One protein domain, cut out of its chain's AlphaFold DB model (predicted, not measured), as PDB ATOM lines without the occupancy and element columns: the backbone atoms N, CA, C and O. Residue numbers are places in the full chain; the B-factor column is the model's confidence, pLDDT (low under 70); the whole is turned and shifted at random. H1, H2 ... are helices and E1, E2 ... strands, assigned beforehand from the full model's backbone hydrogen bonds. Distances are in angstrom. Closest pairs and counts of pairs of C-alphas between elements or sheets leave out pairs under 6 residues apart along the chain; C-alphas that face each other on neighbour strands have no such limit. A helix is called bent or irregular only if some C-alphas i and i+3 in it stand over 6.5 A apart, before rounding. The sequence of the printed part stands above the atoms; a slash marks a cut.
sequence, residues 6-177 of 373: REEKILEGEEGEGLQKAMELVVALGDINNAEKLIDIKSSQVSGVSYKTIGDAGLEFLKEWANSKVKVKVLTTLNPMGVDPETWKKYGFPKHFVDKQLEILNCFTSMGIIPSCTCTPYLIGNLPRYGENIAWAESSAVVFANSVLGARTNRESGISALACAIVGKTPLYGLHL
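Overview. This is residues 6 to 177 of the 373 residues of the protein "AcnX domain-containing protein" of Candidatus Hydrothermarchaeota archaeon (UniProt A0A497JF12). A short parallel pair of strands, E2 and E3, and one helix packed on it, H7, make the middle of this domain, with helices gathered round this small core. At one end H2 crosses H7, H1 packs across H2, and the short pair E1 and E4 lies beside them; toward the other end H3 and H5 pack together, with little H4 at the far tip, while H6 lies off to another side after a long link. The printed part has 172 residues with seven named helices and four named strands, in the order H1 H2 E1 E2 H3 E3 H4 H5 H6 H7 E4. The class is mostly helix; E2 and E3 are parallel, E1 and E4 antiparallel. The whole is compact, with a radius of gyration of the C-alphas of 16.0 A, and spans 51 by 38 by 24 A.

Along the chain. Find C-alpha 43 at (121.373, 191.890, 147.906), where E2, residues 43 to 46, begins; E3 is residues 75 to 78, 10.5 A long. H7 is residues 158 to 167, 14.3 A. H2, residues 17 to 32, runs 22.4 A, and H1, residues 6 to 11, begins at C-alpha 6, (113.524, 174.772, 139.804). E1 is residues 38 to 40 and E4 residues 169 to 171. H3, residues 51 to 67, spans 18.9 A and is irregular: C-alphas 53 and 56 are 9.7 A apart, and it has a kink of 70 degrees near residue 58. H5, residues 95 to 110, runs 22.3 A to C-alpha 110 at (136.675, 183.819, 144.083); H4 is residues 88 to 91 and H6 residues 139 to 149, 14.7 A.

Arrangement. Between E2 and E3 look for N 44 and O 75, 2.9 A apart, within hydrogen-bond range. E2, H3 and E3 form a strand-helix-strand unit, two parallel neighbour strands with a helix between, its crossover right-handed. The closest C-alphas of E2 and H7 are Val 46 and Gly 158, 5.1 A. H7 touches H2 at Ala 163 and Ala 22, 4.4 A between C-alphas, at a steep tilt of 65 degrees, opposite ways. H2, with residues 19 to 24 alone, touches H1, about perpendicular at 83 degrees; their closest C-alphas are Gln 20 and Leu 11, 5.0 A. The closest C-alphas of H2 and E4 are Gly 30 and Pro 171, 4.9 A; between E1 and E4, N 39 and O 170 are 2.8 A apart. H3 touches H5, closest at C-alphas 66 and 107, 5.3 A, the same way at a tilt of 38 degrees, only just steep. H4 is close to H5 but not clearly touching, C-alphas 88 and 98 being 7.6 A apart. H6 touches no helix. Every O i to N i+4 pair is within hydrogen-bond range in H1, H2, H5 and H7, against 11 of 13 in H3 and 6 of 7 in H6; H4 is too short for such a pair.

Size, cuts and confidence. Look to Glu 36 and Lys 90 for the two C-alphas farthest apart, 51.7 A. The printed part has no cut. The link from H5 to H6, residues 111 to 138, is long; within it residues 135 to 136 pair in parallel with residues 44 to 45 of E2. The mean pLDDT of the printed part is 97.3, and no printed residue is under 70.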
ATOM      1  N   ARG A   6     112.102 174.448 139.946       96.69
ATOM      2  CA  ARG A   6     113.524 174.772 139.804       96.69
ATOM      3  C   ARG A   6     114.260 174.659 141.139       96.69
ATOM      4  O   ARG A   6     115.378 174.166 141.162       96.69
ATOM      5  N   GLU A   7     113.659 175.135 142.224       98.12
ATOM      6  CA  GLU A   7     114.250 175.027 143.561       98.12
ATOM      7  C   GLU A   7     114.384 173.557 143.989       98.12
ATOM      8  O   GLU A   7     115.423 173.196 144.531       98.12
ATOM      9  N   GLU A   8     113.411 172.704 143.648       97.94
ATOM     10  CA  GLU A   8     113.488 171.244 143.826       97.94
ATOM     11  C   GLU A   8     114.664 170.639 143.046       97.94
ATOM     12  O   GLU A   8     115.516 169.986 143.635       97.94
ATOM     13  N   LYS A   9     114.800 170.953 141.749       97.94
ATOM     14  CA  LYS A   9     115.940 170.503 140.921       97.94
ATOM     15  C   LYS A   9     117.299 170.922 141.485       97.94
ATOM     16  O   LYS A   9     118.268 170.169 141.416       97.94
ATOM     17  N   ILE A  10     117.389 172.138 142.031       97.81
ATOM     18  CA  ILE A  10     118.606 172.610 142.697       97.81
ATOM     19  C   ILE A  10     118.886 171.770 143.950       97.81
ATOM     20  O   ILE A  10     120.027 171.358 144.153       97.81
ATOM     21  N   LEU A  11     117.866 171.520 144.774       97.56
ATOM     22  CA  LEU A  11     117.973 170.717 145.994       97.56
ATOM     23  C   LEU A  11     118.352 169.253 145.698       97.56
ATOM     24  O   LEU A  11     119.080 168.634 146.468       97.56
ATOM     25  N   GLU A  12     117.924 168.721 144.554       97.81
ATOM     26  CA  GLU A  12     118.286 167.390 144.048       97.81
ATOM     27  C   GLU A  12     119.696 167.330 143.427       97.81
ATOM     28  O   GLU A  12     120.178 166.253 143.078       97.81
ATOM     29  N   GLY A  13     120.385 168.471 143.301       96.69
ATOM     30  CA  GLY A  13     121.766 168.542 142.820       96.69
ATOM     31  C   GLY A  13     121.927 168.677 141.307       96.69
ATOM     32  O   GLY A  13     123.057 168.681 140.814       96.69
ATOM     33  N   GLU A  14     120.839 168.863 140.552       97.06
ATOM     34  CA  GLU A  14     120.893 168.968 139.086       97.06
ATOM     35  C   GLU A  14     121.672 170.205 138.591       97.06
ATOM     36  O   GLU A  14     122.209 170.193 137.484       97.06
ATOM     37  N   GLU A  15     121.761 171.273 139.398       94.62
ATOM     38  CA  GLU A  15     122.511 172.505 139.076       94.62
ATOM     39  C   GLU A  15     123.897 172.576 139.773       94.62
ATOM     40  O   GLU A  15     124.538 173.629 139.781       94.62
ATOM     41  N   GLY A  16     124.388 171.457 140.322       95.06
ATOM     42  CA  GLY A  16     125.738 171.312 140.881       95.06
ATOM     43  C   GLY A  16     125.824 171.357 142.411       95.06
ATOM     44  O   GLY A  16     125.056 172.039 143.088       95.06
ATOM     45  N   GLU A  17     126.821 170.651 142.954       95.25
ATOM     46  CA  GLU A  17     126.946 170.334 144.388       95.25
ATOM     47  C   GLU A  17     126.992 171.569 145.299       95.25
ATOM     48  O   GLU A  17     126.335 171.613 146.335       95.25
ATOM     49  N   GLY A  18     127.753 172.604 144.941       95.69
ATOM     50  CA  GLY A  18     127.845 173.779 145.807       95.69
ATOM     51  C   GLY A  18     126.537 174.581 145.863       95.69
ATOM     52  O   GLY A  18     126.182 175.117 146.911       95.69
ATOM     53  N   LEU A  19     125.785 174.641 144.758       97.25
ATOM     54  CA  LEU A  19     124.473 175.291 144.744       97.25
ATOM     55  C   LEU A  19     123.428 174.437 145.482       97.25
ATOM     56  O   LEU A  19     122.581 174.997 146.176       97.25
ATOM     57  N   GLN A  20     123.536 173.110 145.389       98.12
ATOM     58  CA  GLN A  20     122.743 172.169 146.177       98.12
ATOM     59  C   GLN A  20     122.941 172.393 147.676       98.12
ATOM     60  O   GLN A  20     121.971 172.682 148.367       98.12
ATOM     61  N   LYS A  21     124.190 172.384 148.164       97.94
ATOM     62  CA  LYS A  21     124.510 172.644 149.580       97.94
ATOM     63  C   LYS A  21     123.963 173.990 150.061       97.94
ATOM     64  O   LYS A  21     123.454 174.101 151.173       97.94
ATOM     65  N   ALA A  22     124.041 175.030 149.226       98.25
ATOM     66  CA  ALA A  22     123.455 176.330 149.560       98.25
ATOM     67  C   ALA A  22     121.928 176.249 149.679       98.25
ATOM     68  O   ALA A  22     121.355 176.812 150.610       98.25
ATOM     69  N   MET A  23     121.271 175.539 148.762       98.50
ATOM     70  CA  MET A  23     119.826 175.335 148.810       98.50
ATOM     71  C   MET A  23     119.406 174.496 150.017       98.50
ATOM     72  O   MET A  23     118.453 174.874 150.680       98.50
ATOM     73  N   GLU A  24     120.127 173.429 150.358       98.44
ATOM     74  CA  GLU A  24     119.874 172.623 151.560       98.44
ATOM     75  C   GLU A  24     119.892 173.486 152.827       98.44
ATOM     76  O   GLU A  24     118.979 173.400 153.645       98.44
ATOM     77  N   LEU A  25     120.882 174.379 152.963       98.12
ATOM     78  CA  LEU A  25     120.966 175.312 154.090       98.12
ATOM     79  C   LEU A  25     119.793 176.301 154.120       98.12
ATOM     80  O   LEU A  25     119.214 176.540 155.179       98.12
ATOM     81  N   VAL A  26     119.437 176.872 152.966       98.62
ATOM     82  CA  VAL A  26     118.304 177.802 152.843       98.62
ATOM     83  C   VAL A  26     116.982 177.090 153.153       98.62
ATOM     84  O   VAL A  26     116.138 177.645 153.857       98.62
ATOM     85  N   VAL A  27     116.809 175.850 152.693       98.50
ATOM     86  CA  VAL A  27     115.619 175.031 152.959       98.50
ATOM     87  C   VAL A  27     115.525 174.651 154.427       98.50
ATOM     88  O   VAL A  27     114.483 174.879 155.033       98.50
ATOM     89  N   ALA A  28     116.620 174.181 155.026       98.31
ATOM     90  CA  ALA A  28     116.672 173.858 156.448       98.31
ATOM     91  C   ALA A  28     116.342 175.079 157.321       98.31
ATOM     92  O   ALA A  28     115.572 174.969 158.276       98.31
ATOM     93  N   LEU A  29     116.865 176.262 156.970       97.88
ATOM     94  CA  LEU A  29     116.517 177.513 157.645       97.88
ATOM     95  C   LEU A  29     115.019 177.822 157.521       97.88
ATOM     96  O   LEU A  29     114.393 178.228 158.502       97.88
ATOM     97  N   GLY A  30     114.448 177.621 156.332       98.12
ATOM     98  CA  GLY A  30     113.022 177.797 156.082       98.12
ATOM     99  C   GLY A  30     112.161 176.852 156.912       98.12
ATOM    100  O   GLY A  30     111.225 177.307 157.564       98.12
ATOM    101  N   ASP A  31     112.503 175.568 156.957       97.94
ATOM    102  CA  ASP A  31     111.735 174.563 157.692       97.94
ATOM    103  C   ASP A  31     111.799 174.784 159.212       97.94
ATOM    104  O   ASP A  31     110.759 174.746 159.869       97.94
ATOM    105  N   ILE A  32     112.969 175.127 159.772       97.62
ATOM    106  CA  ILE A  32     113.110 175.461 161.207       97.62
ATOM    107  C   ILE A  32     112.230 176.658 161.598       97.62
ATOM    108  O   ILE A  32     111.704 176.710 162.709       97.62
ATOM    109  N   ASN A  33     112.048 177.616 160.686       97.62
ATOM    110  CA  ASN A  33     111.249 178.818 160.925       97.62
ATOM    111  C   ASN A  33     109.810 178.714 160.397       97.62
ATOM    112  O   ASN A  33     109.093 179.716 160.404       97.62
ATOM    113  N   ASN A  34     109.371 177.528 159.961       97.25
ATOM    114  CA  ASN A  34     108.051 177.294 159.368       97.25
ATOM    115  C   ASN A  34     107.722 178.255 158.209       97.25
ATOM    116  O   ASN A  34     106.585 178.706 158.060       97.25
ATOM    117  N   ALA A  35     108.719 178.592 157.389       98.19
ATOM    118  CA  ALA A  35     108.538 179.454 156.232       98.19
ATOM    119  C   ALA A  35     107.622 178.787 155.193       98.19
ATOM    120  O   ALA A  35     107.769 177.608 154.853       98.19
ATOM    121  N   GLU A  36     106.690 179.563 154.642       97.69
ATOM    122  CA  GLU A  36     105.757 179.065 153.626       97.69
ATOM    123  C   GLU A  36     106.485 178.743 152.315       97.69
ATOM    124  O   GLU A  36     106.209 177.724 151.687       97.69
ATOM    125  N   LYS A  37     107.426 179.601 151.908       98.50
ATOM    126  CA  LYS A  37     108.140 179.544 150.625       98.50
ATOM    127  C   LYS A  37     109.452 180.323 150.675       98.50
ATOM    128  O   LYS A  37     109.699 181.080 151.615       98.50
ATOM    129  N   LEU A  38     110.243 180.210 149.614       98.75
ATOM    130  CA  LEU A  38     111.388 181.083 149.359       98.75
ATOM    131  C   LEU A  38     110.969 182.362 148.618       98.75
ATOM    132  O   LEU A  38     110.047 182.361 147.801       98.75
ATOM    133  N   ILE A  39     111.675 183.457 148.886       98.69
ATOM    134  CA  ILE A  39     111.497 184.766 148.246       98.69
ATOM    135  C   ILE A  39     112.820 185.276 147.681       98.69
ATOM    136  O   ILE A  39     113.887 185.032 148.243       98.69
ATOM    137  N   ASP A  40     112.751 185.998 146.565       98.69
ATOM    138  CA  ASP A  40     113.935 186.582 145.935       98.69
ATOM    139  C   ASP A  40     114.509 187.711 146.792       98.69
ATOM    140  O   ASP A  40     113.767 188.539 147.331       98.69
ATOM    141  N   ILE A  41     115.840 187.779 146.859       98.75
ATOM    142  CA  ILE A  41     116.554 188.874 147.521       98.75
ATOM    143  C   ILE A  41     117.236 189.787 146.502       98.75
ATOM    144  O   ILE A  41     117.628 189.365 145.415       98.75
ATOM    145  N   LYS A  42     117.392 191.065 146.849       98.56
ATOM    146  CA  LYS A  42     118.077 192.064 146.013       98.56
ATOM    147  C   LYS A  42     119.569 192.143 146.277       98.56
ATOM    148  O   LYS A  42     120.345 192.390 145.354       98.56
ATOM    149  N   SER A  43     119.971 191.925 147.522       98.69
ATOM    150  CA  SER A  43     121.373 191.890 147.906       98.69
ATOM    151  C   SER A  43     121.595 191.039 149.148       98.69
ATOM    152  O   SER A  43     120.665 190.720 149.893       98.69
ATOM    153  N   SER A  44     122.859 190.698 149.374       98.75
ATOM    154  CA  SER A  44     123.325 190.051 150.589       98.75
ATOM    155  C   SER A  44     124.523 190.792 151.190       98.75
ATOM    156  O   SER A  44     125.265 191.512 150.506       98.75
ATOM    157  N   GLN A  45     124.703 190.632 152.495       98.50
ATOM    158  CA  GLN A  45     125.895 191.074 153.199       98.50
ATOM    159  C   GLN A  45     126.366 189.956 154.123       98.50
ATOM    160  O   GLN A  45     125.641 189.541 155.024       98.50
ATOM    161  N   VAL A  46     127.574 189.458 153.858       97.81
ATOM    162  CA  VAL A  46     128.137 188.275 154.511       97.81
ATOM    163  C   VAL A  46     129.083 188.701 155.632       97.81
ATOM    164  O   VAL A  46     129.940 189.571 155.447       97.81
ATOM    165  N   SER A  47     128.909 188.092 156.807       95.06
ATOM    166  CA  SER A  47     129.781 188.230 157.978       95.06
ATOM    167  C   SER A  47     130.724 187.022 158.110       95.06
ATOM    168  O   SER A  47     130.847 186.233 157.180       95.06
ATOM    169  N   GLY A  48     131.448 186.892 159.228       92.12
ATOM    170  CA  GLY A  48     132.456 185.832 159.378       92.12
ATOM    171  C   GLY A  48     133.673 186.041 158.472       92.12
ATOM    172  O   GLY A  48     134.185 185.104 157.875       92.12
ATOM    173  N   VAL A  49     134.110 187.294 158.325       96.56
ATOM    174  CA  VAL A  49     135.226 187.665 157.438       96.56
ATOM    175  C   VAL A  49     136.550 187.742 158.197       96.56
ATOM    176  O   VAL A  49     137.603 187.505 157.616       96.56
ATOM    177  N   SER A  50     136.527 188.070 159.492       97.00
ATOM    178  CA  SER A  50     137.751 188.188 160.284       97.00
ATOM    179  C   SER A  50     138.305 186.820 160.674       97.00
ATOM    180  O   SER A  50     137.583 186.013 161.267       97.00
ATOM    181  N   TYR A  51     139.599 186.592 160.430       97.44
ATOM    182  CA  TYR A  51     140.288 185.381 160.891       97.44
ATOM    183  C   TYR A  51     140.192 185.211 162.412       97.44
ATOM    184  O   TYR A  51     139.959 184.101 162.877       97.44
ATOM    185  N   LYS A  52     140.212 186.316 163.177       95.44
ATOM    186  CA  LYS A  52     139.967 186.309 164.631       95.44
ATOM    187  C   LYS A  52     138.646 185.626 164.998       95.44
ATOM    188  O   LYS A  52     138.554 184.972 166.028       95.44
ATOM    189  N   THR A  53     137.614 185.804 164.172       92.56
ATOM    190  CA  THR A  53     136.264 185.299 164.463       92.56
ATOM    191  C   THR A  53     136.015 183.885 163.956       92.56
ATOM    192  O   THR A  53     135.248 183.161 164.582       92.56
ATOM    193  N   ILE A  54     136.625 183.490 162.835       95.12
ATOM    194  CA  ILE A  54     136.325 182.198 162.196       95.12
ATOM    195  C   ILE A  54     137.420 181.142 162.386       95.12
ATOM    196  O   ILE A  54     137.142 179.950 162.267       95.12
ATOM    197  N   GLY A  55     138.652 181.569 162.681       96.50
ATOM    198  CA  GLY A  55     139.814 180.702 162.839       96.50
ATOM    199  C   GLY A  55     140.090 179.800 161.632       96.50
ATOM    200  O   GLY A  55     139.577 180.002 160.528       96.50
ATOM    201  N   ASP A  56     140.910 178.773 161.853       97.56
ATOM    202  CA  ASP A  56     141.266 177.812 160.806       97.56
ATOM    203  C   ASP A  56     140.064 176.978 160.355       97.56
ATOM    204  O   ASP A  56     139.886 176.763 159.162       97.56
ATOM    205  N   ALA A  57     139.193 176.570 161.284       96.25
ATOM    206  CA  ALA A  57     138.013 175.769 160.958       96.25
ATOM    207  C   ALA A  57     137.067 176.499 159.990       96.25
ATOM    208  O   ALA A  57     136.609 175.917 159.008       96.25
ATOM    209  N   GLY A  58     136.803 177.788 160.230       96.00
ATOM    210  CA  GLY A  58     135.971 178.577 159.330       96.00
ATOM    211  C   GLY A  58     136.653 178.895 157.999       96.00
ATOM    212  O   GLY A  58     135.971 178.949 156.977       96.00
ATOM    213  N   LEU A  59     137.982 179.055 157.976       97.62
ATOM    214  CA  LEU A  59     138.733 179.196 156.726       97.62
ATOM    215  C   LEU A  59     138.672 177.914 155.882       97.62
ATOM    216  O   LEU A  59     138.414 178.002 154.683       97.62
ATOM    217  N   GLU A  60     138.871 176.737 156.475       97.56
ATOM    218  CA  GLU A  60     138.787 175.468 155.742       97.56
ATOM    219  C   GLU A  60     137.369 175.221 155.213       97.56
ATOM    220  O   GLU A  60     137.204 174.929 154.029       97.56
ATOM    221  N   PHE A  61     136.338 175.492 156.020       94.69
ATOM    222  CA  PHE A  61     134.954 175.461 155.544       94.69
ATOM    223  C   PHE A  61     134.733 176.416 154.358       94.69
ATOM    224  O   PHE A  61     134.130 176.050 153.353       94.69
ATOM    225  N   LEU A  62     135.262 177.641 154.421       96.50
ATOM    226  CA  LEU A  62     135.133 178.608 153.330       96.50
ATOM    227  C   LEU A  62     135.891 178.176 152.058       96.50
ATOM    228  O   LEU A  62     135.431 178.452 150.946       96.50
ATOM    229  N   LYS A  63     137.023 177.475 152.198       97.31
ATOM    230  CA  LYS A  63     137.751 176.883 151.067       97.31
ATOM    231  C   LYS A  63     136.930 175.806 150.369       97.31
ATOM    232  O   LYS A  63     136.972 175.746 149.144       97.31
ATOM    233  N   GLU A  64     136.154 174.999 151.093       95.50
ATOM    234  CA  GLU A  64     135.241 174.020 150.479       95.50
ATOM    235  C   GLU A  64     134.221 174.705 149.558       95.50
ATOM    236  O   GLU A  64     134.050 174.300 148.403       95.50
ATOM    237  N   TRP A  65     133.616 175.805 150.019       94.81
ATOM    238  CA  TRP A  65     132.718 176.623 149.198       94.81
ATOM    239  C   TRP A  65     133.423 177.174 147.960       94.81
ATOM    240  O   TRP A  65     132.941 176.982 146.844       94.81
ATOM    241  N   ALA A  66     134.590 177.798 148.124       95.56
ATOM    242  CA  ALA A  66     135.358 178.327 146.998       95.56
ATOM    243  C   ALA A  66     135.739 177.230 145.980       95.56
ATOM    244  O   ALA A  66     135.593 177.421 144.769       95.56
ATOM    245  N   ASN A  67     136.150 176.051 146.458       96.38
ATOM    246  CA  ASN A  67     136.544 174.908 145.629       96.38
ATOM    247  C   ASN A  67     135.372 174.291 144.856       96.38
ATOM    248  O   ASN A  67     135.578 173.775 143.757       96.38
ATOM    249  N   SER A  68     134.142 174.410 145.368       94.75
ATOM    250  CA  SER A  68     132.922 174.021 144.643       94.75
ATOM    251  C   SER A  68     132.599 174.934 143.445       94.75
ATOM    252  O   SER A  68     131.690 174.644 142.669       94.75
ATOM    253  N   LYS A  69     133.357 176.030 143.267       93.88
ATOM    254  CA  LYS A  69     133.239 177.013 142.173       93.88
ATOM    255  C   LYS A  69     131.883 177.720 142.095       93.88
ATOM    256  O   LYS A  69     131.565 178.314 141.061       93.88
ATOM    257  N   VAL A  70     131.107 177.705 143.178       96.31
ATOM    258  CA  VAL A  70     129.863 178.474 143.271       96.31
ATOM    259  C   VAL A  70     130.113 179.965 143.113       96.31
ATOM    260  O   VAL A  70     131.183 180.490 143.432       96.31
ATOM    261  N   LYS A  71     129.088 180.655 142.624       98.19
ATOM    262  CA  LYS A  71     129.069 182.106 142.499       98.19
ATOM    263  C   LYS A  71     127.819 182.652 143.160       98.19
ATOM    264  O   LYS A  71     126.755 182.039 143.079       98.19
ATOM    265  N   VAL A  72     127.944 183.824 143.770       98.62
ATOM    266  CA  VAL A  72     126.775 184.577 144.229       98.62
ATOM    267  C   VAL A  72     125.940 185.049 143.036       98.62
ATOM    268  O   VAL A  72     126.482 185.424 141.997       98.62
ATOM    269  N   LYS A  73     124.611 185.028 143.179       98.25
ATOM    270  CA  LYS A  73     123.653 185.444 142.137       98.25
ATOM    271  C   LYS A  73     123.199 186.896 142.268       98.25
ATOM    272  O   LYS A  73     122.635 187.446 141.326       98.25
ATOM    273  N   VAL A  74     123.417 187.507 143.429       98.62
ATOM    274  CA  VAL A  74     122.969 188.868 143.758       98.62
ATOM    275  C   VAL A  74     124.140 189.728 144.222       98.62
ATOM    276  O   VAL A  74     125.200 189.204 144.579       98.62
ATOM    277  N   LEU A  75     123.951 191.053 144.249       98.62
ATOM    278  CA  LEU A  75     124.930 191.977 144.825       98.62
ATOM    279  C   LEU A  75     125.283 191.515 146.241       98.62
ATOM    280  O   LEU A  75     124.426 191.509 147.122       98.62
ATOM    281  N   THR A  76     126.541 191.137 146.453       98.75
ATOM    282  CA  THR A  76     127.000 190.615 147.740       98.75
ATOM    283  C   THR A  76     128.209 191.400 148.211       98.75
ATOM    284  O   THR A  76     129.168 191.602 147.464       98.75
ATOM    285  N   THR A  77     128.138 191.859 149.456       98.50
ATOM    286  CA  THR A  77     129.160 192.680 150.119       98.50
ATOM    287  C   THR A  77     129.686 191.982 151.368       98.50
ATOM    288  O   THR A  77     129.013 191.113 151.921       98.50
ATOM    289  N   LEU A  78     130.880 192.361 151.816       97.81
ATOM    290  CA  LEU A  78     131.533 191.792 152.993       97.81
ATOM    291  C   LEU A  78     131.541 192.756 154.177       97.81
ATOM    292  O   LEU A  78     131.790 193.957 154.021       97.81
ATOM    293  N   ASN A  79     131.336 192.182 155.362       97.44
ATOM    294  CA  ASN A  79     131.616 192.804 156.653       97.44
ATOM    295  C   ASN A  79     133.131 193.074 156.827       97.44
ATOM    296  O   ASN A  79     133.927 192.515 156.062       97.44
ATOM    297  N   PRO A  80     133.569 193.904 157.797       97.75
ATOM    298  CA  PRO A  80     134.985 194.158 158.023       97.75
ATOM    299  C   PRO A  80     135.772 192.870 158.272       97.75
ATOM    300  O   PRO A  80     135.317 191.953 158.962       97.75
ATOM    301  N   MET A  81     136.969 192.823 157.702       96.62
ATOM    302  CA  MET A  81     137.969 191.791 157.933       96.62
ATOM    303  C   MET A  81     138.797 192.111 159.186       96.62
ATOM    304  O   MET A  81     138.652 193.179 159.776       96.62
ATOM    305  N   GLY A  82     139.675 191.208 159.617       96.06
ATOM    306  CA  GLY A  82     140.422 191.364 160.868       96.06
ATOM    307  C   GLY A  82     141.548 192.401 160.840       96.06
ATOM    308  O   GLY A  82     141.970 192.870 161.893       96.06
ATOM    309  N   VAL A  83     142.041 192.779 159.660       96.12
ATOM    310  CA  VAL A  83     143.169 193.709 159.525       96.12
ATOM    311  C   VAL A  83     143.146 194.418 158.173       96.12
ATOM    312  O   VAL A  83     142.770 193.814 157.176       96.12
ATOM    313  N   ASP A  84     143.572 195.681 158.125       95.31
ATOM    314  CA  ASP A  84     143.795 196.415 156.873       95.31
ATOM    315  C   ASP A  84     145.085 195.913 156.181       95.31
ATOM    316  O   ASP A  84     146.185 196.131 156.712       95.31
ATOM    317  N   PRO A  85     145.007 195.295 154.984       92.19
ATOM    318  CA  PRO A  85     146.180 194.770 154.280       92.19
ATOM    319  C   PRO A  85     147.213 195.834 153.882       92.19
ATOM    320  O   PRO A  85     148.359 195.494 153.591       92.19
ATOM    321  N   GLU A  86     146.838 197.115 153.857       92.75
ATOM    322  CA  GLU A  86     147.748 198.207 153.496       92.75
ATOM    323  C   GLU A  86     148.512 198.759 154.698       92.75
ATOM    324  O   GLU A  86     149.613 199.290 154.539       92.75
ATOM    325  N   THR A  87     147.948 198.653 155.903       92.81
ATOM    326  CA  THR A  87     148.487 199.329 157.092       92.81
ATOM    327  C   THR A  87     148.910 198.379 158.211       92.81
ATOM    328  O   THR A  87     149.511 198.831 159.183       92.81
ATOM    329  N   TRP A  88     148.720 197.065 158.058       95.00
ATOM    330  CA  TRP A  88     149.024 196.071 159.095       95.00
ATOM    331  C   TRP A  88     150.433 196.189 159.700       95.00
ATOM    332  O   TRP A  88     150.577 196.149 160.919       95.00
ATOM    333  N   LYS A  89     151.467 196.412 158.869       95.81
ATOM    334  CA  LYS A  89     152.863 196.561 159.329       95.81
ATOM    335  C   LYS A  89     153.054 197.779 160.224       95.81
ATOM    336  O   LYS A  89     153.818 197.720 161.177       95.81
ATOM    337  N   LYS A  90     152.371 198.883 159.904       93.69
ATOM    338  CA  LYS A  90     152.434 200.136 160.671       93.69
ATOM    339  C   LYS A  90     151.889 199.934 162.085       93.69
ATOM    340  O   LYS A  90     152.417 200.525 163.016       93.69
ATOM    341  N   TYR A  91     150.843 199.120 162.219       92.19
ATOM    342  CA  TYR A  91     150.175 198.842 163.491       92.19
ATOM    343  C   TYR A  91     150.712 197.594 164.208       92.19
ATOM    344  O   TYR A  91     150.249 197.279 165.294       92.19
ATOM    345  N   GLY A  92     151.698 196.902 163.630       94.75
ATOM    346  CA  GLY A  92     152.377 195.782 164.281       94.75
ATOM    347  C   GLY A  92     151.620 194.453 164.263       94.75
ATOM    348  O   GLY A  92     152.015 193.542 164.980       94.75
ATOM    349  N   PHE A  93     150.571 194.303 163.445       95.94
ATOM    350  CA  PHE A  93     149.842 193.032 163.360       95.94
ATOM    351  C   PHE A  93     150.745 191.900 162.841       95.94
ATOM    352  O   PHE A  93     151.585 192.127 161.963       95.94
ATOM    353  N   PRO A  94     150.596 190.664 163.340       94.44
ATOM    354  CA  PRO A  94     151.500 189.589 162.972       94.44
ATOM    355  C   PRO A  94     151.233 189.090 161.547       94.44
ATOM    356  O   PRO A  94     150.093 188.927 161.113       94.44
ATOM    357  N   LYS A  95     152.311 188.791 160.807       95.44
ATOM    358  CA  LYS A  95     152.223 188.373 159.397       95.44
ATOM    359  C   LYS A  95     151.328 187.142 159.198       95.44
ATOM    360  O   LYS A  95     150.571 187.107 158.237       95.44
ATOM    361  N   HIS A  96     151.395 186.160 160.100       94.88
ATOM    362  CA  HIS A  96     150.608 184.928 159.979       94.88
ATOM    363  C   HIS A  96     149.091 185.211 159.977       94.88
ATOM    364  O   HIS A  96     148.366 184.633 159.172       94.88
ATOM    365  N   PHE A  97     148.628 186.153 160.807       96.31
ATOM    366  CA  PHE A  97     147.231 186.584 160.852       96.31
ATOM    367  C   PHE A  97     146.815 187.243 159.533       96.31
ATOM    368  O   PHE A  97     145.751 186.955 158.988       96.31
ATOM    369  N   VAL A  98     147.680 188.100 158.982       97.06
ATOM    370  CA  VAL A  98     147.440 188.790 157.706       97.06
ATOM    371  C   VAL A  98     147.377 187.797 156.546       97.06
ATOM    372  O   VAL A  98     146.480 187.899 155.713       97.06
ATOM    373  N   ASP A  99     148.284 186.820 156.500       97.75
ATOM    374  CA  ASP A  99     148.297 185.790 155.458       97.75
ATOM    375  C   ASP A  99     146.974 185.004 155.461       97.75
ATOM    376  O   ASP A  99     146.309 184.902 154.427       97.75
ATOM    377  N   LYS A 100     146.530 184.553 156.642       98.12
ATOM    378  CA  LYS A 100     145.241 183.868 156.821       98.12
ATOM    379  C   LYS A 100     144.056 184.749 156.445       98.12
ATOM    380  O   LYS A 100     143.126 184.295 155.779       98.12
ATOM    381  N   GLN A 101     144.102 186.028 156.805       98.19
ATOM    382  CA  GLN A 101     143.057 186.977 156.444       98.19
ATOM    383  C   GLN A 101     142.927 187.156 154.923       98.19
ATOM    384  O   GLN A 101     141.810 187.273 154.406       98.19
ATOM    385  N   LEU A 102     144.047 187.163 154.201       98.06
ATOM    386  CA  LEU A 102     144.056 187.246 152.742       98.06
ATOM    387  C   LEU A 102     143.568 185.947 152.089       98.06
ATOM    388  O   LEU A 102     142.871 186.020 151.079       98.06
ATOM    389  N   GLU A 103     143.846 184.773 152.671       98.38
ATOM    390  CA  GLU A 103     143.241 183.507 152.224       98.38
ATOM    391  C   GLU A 103     141.703 183.568 152.289       98.38
ATOM    392  O   GLU A 103     141.034 183.232 151.309       98.38
ATOM    393  N   ILE A 104     141.138 184.068 153.396       98.44
ATOM    394  CA  ILE A 104     139.683 184.254 153.557       98.44
ATOM    395  C   ILE A 104     139.128 185.186 152.472       98.44
ATOM    396  O   ILE A 104     138.136 184.875 151.809       98.44
ATOM    397  N   LEU A 105     139.782 186.333 152.266       98.06
ATOM    398  CA  LEU A 105     139.360 187.319 151.272       98.06
ATOM    399  C   LEU A 105     139.391 186.744 149.849       98.06
ATOM    400  O   LEU A 105     138.473 186.980 149.060       98.06
ATOM    401  N   ASN A 106     140.418 185.954 149.531       98.31
ATOM    402  CA  ASN A 106     140.535 185.264 148.251       98.31
ATOM    403  C   ASN A 106     139.394 184.260 148.051       98.31
ATOM    404  O   ASN A 106     138.821 184.211 146.964       98.31
ATOM    405  N   CYS A 107     138.992 183.520 149.088       98.31
ATOM    406  CA  CYS A 107     137.857 182.603 148.982       98.31
ATOM    407  C   CYS A 107     136.563 183.356 148.630       98.31
ATOM    408  O   CYS A 107     135.900 183.015 147.648       98.31
ATOM    409  N   PHE A 108     136.237 184.437 149.348       98.38
ATOM    410  CA  PHE A 108     135.030 185.226 149.065       98.38
ATOM    411  C   PHE A 108     135.047 185.885 147.682       98.38
ATOM    412  O   PHE A 108     134.066 185.805 146.939       98.38
ATOM    413  N   THR A 109     136.162 186.509 147.299       98.19
ATOM    414  CA  THR A 109     136.293 187.143 145.976       98.19
ATOM    415  C   THR A 109     136.247 186.117 144.846       98.19
ATOM    416  O   THR A 109     135.632 186.378 143.809       98.19
ATOM    417  N   SER A 110     136.788 184.911 145.053       98.25
ATOM    418  CA  SER A 110     136.675 183.819 144.083       98.25
ATOM    419  C   SER A 110     135.223 183.380 143.855       98.25
ATOM    420  O   SER A 110     134.909 182.924 142.761       98.25
ATOM    421  N   MET A 111     134.313 183.596 144.814       98.25
ATOM    422  CA  MET A 111     132.866 183.368 144.665       98.25
ATOM    423  C   MET A 111     132.112 184.559 144.043       98.25
ATOM    424  O   MET A 111     130.894 184.508 143.883       98.25
ATOM    425  N   GLY A 112     132.810 185.627 143.643       98.31
ATOM    426  CA  GLY A 112     132.210 186.820 143.031       98.31
ATOM    427  C   GLY A 112     131.702 187.861 144.031       98.31
ATOM    428  O   GLY A 112     130.963 188.765 143.645       98.31
ATOM    429  N   ILE A 113     132.080 187.753 145.305       98.56
ATOM    430  CA  ILE A 113     131.684 188.714 146.335       98.56
ATOM    431  C   ILE A 113     132.575 189.957 146.268       98.56
ATOM    432  O   ILE A 113     133.794 189.858 146.125       98.56
ATOM    433  N   ILE A 114     131.968 191.137 146.416       98.00
ATOM    434  CA  ILE A 114     132.697 192.404 146.446       98.00
ATOM    435  C   ILE A 114     133.419 192.529 147.798       98.00
ATOM    436  O   ILE A 114     132.750 192.514 148.838       98.00
ATOM    437  N   PRO A 115     134.753 192.720 147.818       96.50
ATOM    438  CA  PRO A 115     135.537 192.871 149.043       96.50
ATOM    439  C   PRO A 115     135.376 194.282 149.626       96.50
ATOM    440  O   PRO A 115     136.317 195.060 149.720       96.50
ATOM    441  N   SER A 116     134.140 194.646 149.962       96.56
ATOM    442  CA  SER A 116     133.781 195.968 150.478       96.56
ATOM    443  C   SER A 116     134.227 196.213 151.916       96.56
ATOM    444  O   SER A 116     134.352 197.366 152.323       96.56
ATOM    445  N   CYS A 117     134.362 195.125 152.677       97.75
ATOM    446  CA  CYS A 117     134.897 195.052 154.031       97.75
ATOM    447  C   CYS A 117     134.435 196.185 154.963       97.75
ATOM    448  O   CYS A 117     135.222 196.875 155.604       97.75
ATOM    449  N   THR A 118     133.119 196.389 155.042       97.94
ATOM    450  CA  THR A 118     132.524 197.445 155.865       97.94
ATOM    451  C   THR A 118     131.227 196.991 156.522       97.94
ATOM    452  O   THR A 118     130.408 196.298 155.917       97.94
ATOM    453  N   CYS A 119     131.010 197.428 157.764       97.44
ATOM    454  CA  CYS A 119     129.761 197.199 158.496       97.44
ATOM    455  C   CYS A 119     128.660 198.203 158.108       97.44
ATOM    456  O   CYS A 119     127.534 198.121 158.594       97.44
ATOM    457  N   THR A 120     128.977 199.150 157.218       97.94
ATOM    458  CA  THR A 120     128.063 200.173 156.688       97.94
ATOM    459  C   THR A 120     127.893 200.046 155.165       97.94
ATOM    460  O   THR A 120     128.178 200.988 154.423       97.94
ATOM    461  N   PRO A 121     127.434 198.888 154.649       97.56
ATOM    462  CA  PRO A 121     127.339 198.632 153.204       97.56
ATOM    463  C   PRO A 121     126.438 199.647 152.470       97.56
ATOM    464  O   PRO A 121     126.696 200.010 151.321       97.56
ATOM    465  N   TYR A 122     125.437 200.188 153.166       97.69
ATOM    466  CA  TYR A 122     124.530 201.229 152.674       97.69
ATOM    467  C   TYR A 122     125.202 202.590 152.431       97.69
ATOM    468  O   TYR A 122     124.658 203.403 151.691       97.69
ATOM    469  N   LEU A 123     126.388 202.849 152.993       96.62
ATOM    470  CA  LEU A 123     127.151 204.075 152.720       96.62
ATOM    471  C   LEU A 123     128.038 203.970 151.472       96.62
ATOM    472  O   LEU A 123     128.604 204.972 151.045       96.62
ATOM    473  N   ILE A 124     128.170 202.774 150.890       94.69
ATOM    474  CA  ILE A 124     129.096 202.494 149.779       94.69
ATOM    475  C   ILE A 124     128.425 201.795 148.587       94.69
ATOM    476  O   ILE A 124     129.094 201.156 147.779       94.69
ATOM    477  N   GLY A 125     127.102 201.914 148.473       94.19
ATOM    478  CA  GLY A 125     126.358 201.538 147.267       94.19
ATOM    479  C   GLY A 125     125.485 200.286 147.373       94.19
ATOM    480  O   GLY A 125     124.619 200.111 146.523       94.19
ATOM    481  N   ASN A 126     125.617 199.459 148.416       97.50
ATOM    482  CA  ASN A 126     124.631 198.405 148.684       97.50
ATOM    483  C   ASN A 126     123.472 198.990 149.507       97.50
ATOM    484  O   ASN A 126     123.380 198.801 150.720       97.50
ATOM    485  N   LEU A 127     122.647 199.784 148.821       97.31
ATOM    486  CA  LEU A 127     121.568 200.594 149.380       97.31
ATOM    487  C   LEU A 127     120.207 200.080 148.869       97.31
ATOM    488  O   LEU A 127     119.756 200.523 147.808       97.31
ATOM    489  N   PRO A 128     119.567 199.128 149.571       97.56
ATOM    490  CA  PRO A 128     118.263 198.600 149.181       97.56
ATOM    491  C   PRO A 128     117.159 199.650 149.332       97.56
ATOM    492  O   PRO A 128     117.264 200.591 150.124       97.56
ATOM    493  N   ARG A 129     116.083 199.474 148.566       97.19
ATOM    494  CA  ARG A 129     114.892 200.326 148.602       97.19
ATOM    495  C   ARG A 129     113.879 199.816 149.625       97.19
ATOM    496  O   ARG A 129     113.910 198.660 150.046       97.19
ATOM    497  N   TYR A 130     112.934 200.687 149.964       98.00
ATOM    498  CA  TYR A 130     111.792 200.346 150.805       98.00
ATOM    499  C   TYR A 130     111.067 199.088 150.296       98.00
ATOM    500  O   TYR A 130     110.739 198.986 149.113       98.00
ATOM    501  N   GLY A 131     110.817 198.141 151.201       97.75
ATOM    502  CA  GLY A 131     110.124 196.880 150.940       97.75
ATOM    503  C   GLY A 131     110.956 195.800 150.242       97.75
ATOM    504  O   GLY A 131     110.478 194.673 150.122       97.75
ATOM    505  N   GLU A 132     112.183 196.090 149.796       98.50
ATOM    506  CA  GLU A 132     113.033 195.075 149.167       98.50
ATOM    507  C   GLU A 132     113.528 194.049 150.192       98.50
ATOM    508  O   GLU A 132     113.987 194.401 151.279       98.50
ATOM    509  N   ASN A 133     113.467 192.769 149.819       98.81
ATOM    510  CA  ASN A 133     114.032 191.690 150.619       98.81
ATOM    511  C   ASN A 133     115.541 191.590 150.383       98.81
ATOM    512  O   ASN A 133     116.008 191.606 149.241       98.81
ATOM    513  N   ILE A 134     116.298 191.463 151.464       98.81
ATOM    514  CA  ILE A 134     117.752 191.276 151.465       98.81
ATOM    515  C   ILE A 134     118.117 190.177 152.472       98.81
ATOM    516  O   ILE A 134     117.292 189.808 153.301       98.81
ATOM    517  N   ALA A 135     119.342 189.656 152.399       98.69
ATOM    518  CA  ALA A 135     119.866 188.677 153.358       98.69
ATOM    519  C   ALA A 135     121.184 189.185 153.956       98.69
ATOM    520  O   ALA A 135     122.261 188.965 153.391       98.69
ATOM    521  N   TRP A 136     121.102 189.964 155.037       98.62
ATOM    522  CA  TRP A 136     122.256 190.634 155.651       98.62
ATOM    523  C   TRP A 136     122.591 190.039 157.020       98.62
ATOM    524  O   TRP A 136     121.696 189.738 157.808       98.62
ATOM    525  N   ALA A 137     123.887 189.905 157.313       97.81
ATOM    526  CA  ALA A 137     124.363 189.267 158.539       97.81
ATOM    527  C   ALA A 137     124.895 190.243 159.602       97.81
ATOM    528  O   ALA A 137     124.844 189.954 160.796       97.81
ATOM    529  N   GLU A 138     125.423 191.405 159.213       96.88
ATOM    530  CA  GLU A 138     125.957 192.370 160.177       96.88
ATOM    531  C   GLU A 138     124.849 193.017 161.003       96.88
ATOM    532  O   GLU A 138     123.997 193.736 160.473       96.88
ATOM    533  N   SER A 139     124.908 192.840 162.325       96.19
ATOM    534  CA  SER A 139     123.812 193.219 163.220       96.19
ATOM    535  C   SER A 139     123.447 194.702 163.147       96.19
ATOM    536  O   SER A 139     122.268 195.042 163.126       96.19
ATOM    537  N   SER A 140     124.432 195.602 163.024       97.19
ATOM    538  CA  SER A 140     124.149 197.038 162.888       97.19
ATOM    539  C   SER A 140     123.516 197.386 161.543       97.19
ATOM    540  O   SER A 140     122.685 198.290 161.469       97.19
ATOM    541  N   ALA A 141     123.916 196.691 160.476       98.19
ATOM    542  CA  ALA A 141     123.405 196.931 159.134       98.19
ATOM    543  C   ALA A 141     121.988 196.379 158.966       98.19
ATOM    544  O   ALA A 141     121.167 197.041 158.342       98.19
ATOM    545  N   VAL A 142     121.691 195.223 159.567       98.62
ATOM    546  CA  VAL A 142     120.347 194.628 159.634       98.62
ATOM    547  C   VAL A 142     119.364 195.590 160.293       98.62
ATOM    548  O   VAL A 142     118.337 195.921 159.700       98.62
ATOM    549  N   VAL A 143     119.707 196.100 161.480       98.81
ATOM    550  CA  VAL A 143     118.848 197.036 162.215       98.81
ATOM    551  C   VAL A 143     118.622 198.317 161.407       98.81
ATOM    552  O   VAL A 143     117.485 198.755 161.244       98.81
ATOM    553  N   PHE A 144     119.683 198.883 160.824       98.81
ATOM    554  CA  PHE A 144     119.574 200.085 159.995       98.81
ATOM    555  C   PHE A 144     118.744 199.849 158.722       98.81
ATOM    556  O   PHE A 144     117.922 200.689 158.355       98.81
ATOM    557  N   ALA A 145     118.924 198.710 158.049       98.69
ATOM    558  CA  ALA A 145     118.193 198.377 156.832       98.69
ATOM    559  C   ALA A 145     116.695 198.203 157.096       98.69
ATOM    560  O   ALA A 145     115.886 198.772 156.364       98.69
ATOM    561  N   ASN A 146     116.331 197.486 158.163       98.75
ATOM    562  CA  ASN A 146     114.932 197.322 158.546       98.75
ATOM    563  C   ASN A 146     114.288 198.657 158.930       98.75
ATOM    564  O   ASN A 146     113.197 198.966 158.463       98.75
ATOM    565  N   SER A 147     114.964 199.465 159.744       98.69
ATOM    566  CA  SER A 147     114.368 200.667 160.333       98.69
ATOM    567  C   SER A 147     114.455 201.908 159.465       98.69
ATOM    568  O   SER A 147     113.467 202.611 159.284       98.69
ATOM    569  N   VAL A 148     115.647 202.222 158.966       98.50
ATOM    570  CA  VAL A 148     115.924 203.505 158.309       98.50
ATOM    571  C   VAL A 148     115.642 203.417 156.815       98.50
ATOM    572  O   VAL A 148     115.072 204.344 156.247       98.50
ATOM    573  N   LEU A 149     116.002 202.297 156.181       98.38
ATOM    574  CA  LEU A 149     115.748 202.081 154.752       98.38
ATOM    575  C   LEU A 149     114.361 201.475 154.484       98.38
ATOM    576  O   LEU A 149     113.827 201.627 153.386       98.38
ATOM    577  N   GLY A 150     113.779 200.789 155.473       98.31
ATOM    578  CA  GLY A 150     112.539 200.025 155.314       98.31
ATOM    579  C   GLY A 150     112.694 198.801 154.410       98.31
ATOM    580  O   GLY A 150     111.712 198.314 153.855       98.31
ATOM    581  N   ALA A 151     113.924 198.315 154.221       98.56
ATOM    582  CA  ALA A 151     114.166 197.018 153.606       98.56
ATOM    583  C   ALA A 151     113.756 195.896 154.577       98.56
ATOM    584  O   ALA A 151     113.449 196.139 155.748       98.56
ATOM    585  N   ARG A 152     113.724 194.655 154.094       98.62
ATOM    586  CA  ARG A 152     113.238 193.502 154.857       98.62
ATOM    587  C   ARG A 152     114.311 192.427 154.945       98.62
ATOM    588  O   ARG A 152     114.723 191.886 153.921       98.62
ATOM    589  N   THR A 153     114.765 192.135 156.161       98.62
ATOM    590  CA  THR A 153     115.752 191.080 156.435       98.62
ATOM    591  C   THR A 153     115.636 190.577 157.861       98.62
ATOM    592  O   THR A 153     115.441 191.359 158.796       98.62
ATOM    593  N   ASN A 154     115.834 189.277 158.038       97.94
ATOM    594  CA  ASN A 154     116.197 188.719 159.336       97.94
ATOM    595  C   ASN A 154     117.680 188.995 159.637       97.94
ATOM    596  O   ASN A 154     118.418 189.483 158.775       97.94
ATOM    597  N   ARG A 155     118.122 188.713 160.869       96.81
ATOM    598  CA  ARG A 155     119.554 188.692 161.194       96.81
ATOM    599  C   ARG A 155     120.131 187.356 160.744       96.81
ATOM    600  O   ARG A 155     119.982 186.359 161.444       96.81
ATOM    601  N   GLU A 156     120.767 187.356 159.580       97.50
ATOM    602  CA  GLU A 156     121.409 186.162 159.042       97.50
ATOM    603  C   GLU A 156     122.714 185.836 159.782       97.50
ATOM    604  O   GLU A 156     123.401 186.711 160.314       97.50
ATOM    605  N   SER A 157     123.095 184.563 159.773       95.94
ATOM    606  CA  SER A 157     124.469 184.160 160.076       95.94
ATOM    607  C   SER A 157     125.373 184.409 158.862       95.94
ATOM    608  O   SER A 157     124.890 184.583 157.742       95.94
ATOM    609  N   GLY A 158     126.697 184.372 159.042       95.25
ATOM    610  CA  GLY A 158     127.623 184.440 157.902       95.25
ATOM    611  C   GLY A 158     127.378 183.321 156.879       95.25
ATOM    612  O   GLY A 158     127.418 183.561 155.675       95.25
ATOM    613  N   ILE A 159     127.036 182.120 157.361       96.06
ATOM    614  CA  ILE A 159     126.771 180.941 156.528       96.06
ATOM    615  C   ILE A 159     125.434 181.081 155.793       96.06
ATOM    616  O   ILE A 159     125.386 180.891 154.579       96.06
ATOM    617  N   SER A 160     124.359 181.448 156.496       97.69
ATOM    618  CA  SER A 160     123.039 181.593 155.873       97.69
ATOM    619  C   SER A 160     122.996 182.767 154.896       97.69
ATOM    620  O   SER A 160     122.468 182.609 153.801       97.69
ATOM    621  N   ALA A 161     123.646 183.897 155.196       98.38
ATOM    622  CA  ALA A 161     123.775 185.000 154.243       98.38
ATOM    623  C   ALA A 161     124.518 184.575 152.967       98.38
ATOM    624  O   ALA A 161     124.068 184.899 151.867       98.38
ATOM    625  N   LEU A 162     125.616 183.816 153.092       98.50
ATOM    626  CA  LEU A 162     126.353 183.289 151.938       98.50
ATOM    627  C   LEU A 162     125.493 182.320 151.114       98.50
ATOM    628  O   LEU A 162     125.433 182.444 149.891       98.50
ATOM    629  N   ALA A 163     124.792 181.395 151.772       98.56
ATOM    630  CA  ALA A 163     123.890 180.461 151.107       98.56
ATOM    631  C   ALA A 163     122.765 181.203 150.361       98.56
ATOM    632  O   ALA A 163     122.557 180.973 149.168       98.56
ATOM    633  N   CYS A 164     122.124 182.180 151.008       98.75
ATOM    634  CA  CYS A 164     121.117 183.043 150.391       98.75
ATOM    635  C   CYS A 164     121.681 183.830 149.197       98.75
ATOM    636  O   CYS A 164     121.007 183.967 148.176       98.75
ATOM    637  N   ALA A 165     122.928 184.308 149.271       98.81
ATOM    638  CA  ALA A 165     123.598 185.006 148.173       98.81
ATOM    639  C   ALA A 165     123.847 184.102 146.952       98.81
ATOM    640  O   ALA A 165     123.677 184.541 145.811       98.81
ATOM    641  N   ILE A 166     124.238 182.844 147.182       98.62
ATOM    642  CA  ILE A 166     124.465 181.826 146.143       98.62
ATOM    643  C   ILE A 166     123.139 181.383 145.515       98.62
ATOM    644  O   ILE A 166     123.022 181.294 144.292       98.62
ATOM    645  N   VAL A 167     122.109 181.145 146.330       98.62
ATOM    646  CA  VAL A 167     120.783 180.737 145.843       98.62
ATOM    647  C   VAL A 167     120.054 181.899 145.163       98.62
ATOM    648  O   VAL A 167     119.348 181.677 144.175       98.62
ATOM    649  N   GLY A 168     120.268 183.129 145.639       98.69
ATOM    650  CA  GLY A 168     119.552 184.346 145.244       98.69
ATOM    651  C   GLY A 168     118.211 184.529 145.962       98.69
ATOM    652  O   GLY A 168     117.396 185.348 145.533       98.69
ATOM    653  N   LYS A 169     117.965 183.760 147.029       98.81
ATOM    654  CA  LYS A 169     116.693 183.710 147.758       98.81
ATOM    655  C   LYS A 169     116.919 183.536 149.254       98.81
ATOM    656  O   LYS A 169     117.959 183.033 149.658       98.81
ATOM    657  N   THR A 170     115.920 183.911 150.044       98.69
ATOM    658  CA  THR A 170     115.835 183.640 151.487       98.69
ATOM    659  C   THR A 170     114.444 183.088 151.828       98.69
ATOM    660  O   THR A 170     113.507 183.321 151.054       98.69
ATOM    661  N   PRO A 171     114.249 182.342 152.928       98.50
ATOM    662  CA  PRO A 171     112.920 181.898 153.330       98.50
ATOM    663  C   PRO A 171     112.033 183.063 153.790       98.50
ATOM    664  O   PRO A 171     112.491 184.018 154.416       98.50
ATOM    665  N   LEU A 172     110.732 182.987 153.500       98.62
ATOM    666  CA  LEU A 172     109.748 183.985 153.923       98.62
ATOM    667  C   LEU A 172     109.326 183.741 155.378       98.62
ATOM    668  O   LEU A 172     108.416 182.958 155.641       98.62
ATOM    669  N   TYR A 173     109.982 184.422 156.317       98.38
ATOM    670  CA  TYR A 173     109.650 184.386 157.746       98.38
ATOM    671  C   TYR A 173     110.150 185.641 158.477       98.38
ATOM    672  O   TYR A 173     110.881 186.463 157.913       98.38
ATOM    673  N   GLY A 174     109.795 185.771 159.758       98.12
ATOM    674  CA  GLY A 174     110.332 186.815 160.632       98.12
ATOM    675  C   GLY A 174     110.049 188.213 160.085       98.12
ATOM    676  O   GLY A 174     108.916 188.509 159.716       98.12
ATOM    677  N   LEU A 175     111.072 189.061 159.994       98.31
ATOM    678  CA  LEU A 175     110.953 190.463 159.572       98.31
ATOM    679  C   LEU A 175     110.742 190.661 158.062       98.31
ATOM    680  O   LEU A 175     110.611 191.805 157.617       98.31
ATOM    681  N   HIS A 176     110.672 189.582 157.274       98.50
ATOM    682  CA  HIS A 176     110.138 189.643 155.908       98.50
ATOM    683  C   HIS A 176     108.611 189.818 155.876       98.50
ATOM    684  O   HIS A 176     108.067 190.335 154.894       98.50
ATOM    685  N   LEU A 177     107.938 189.430 156.962       97.94
ATOM    686  CA  LEU A 177     106.495 189.526 157.154       97.94
ATOM    687  C   LEU A 177     106.137 190.849 157.839       97.94
ATOM    688  O   LEU A 177     106.816 191.282 158.768       97.94
TER     689      LEU A 177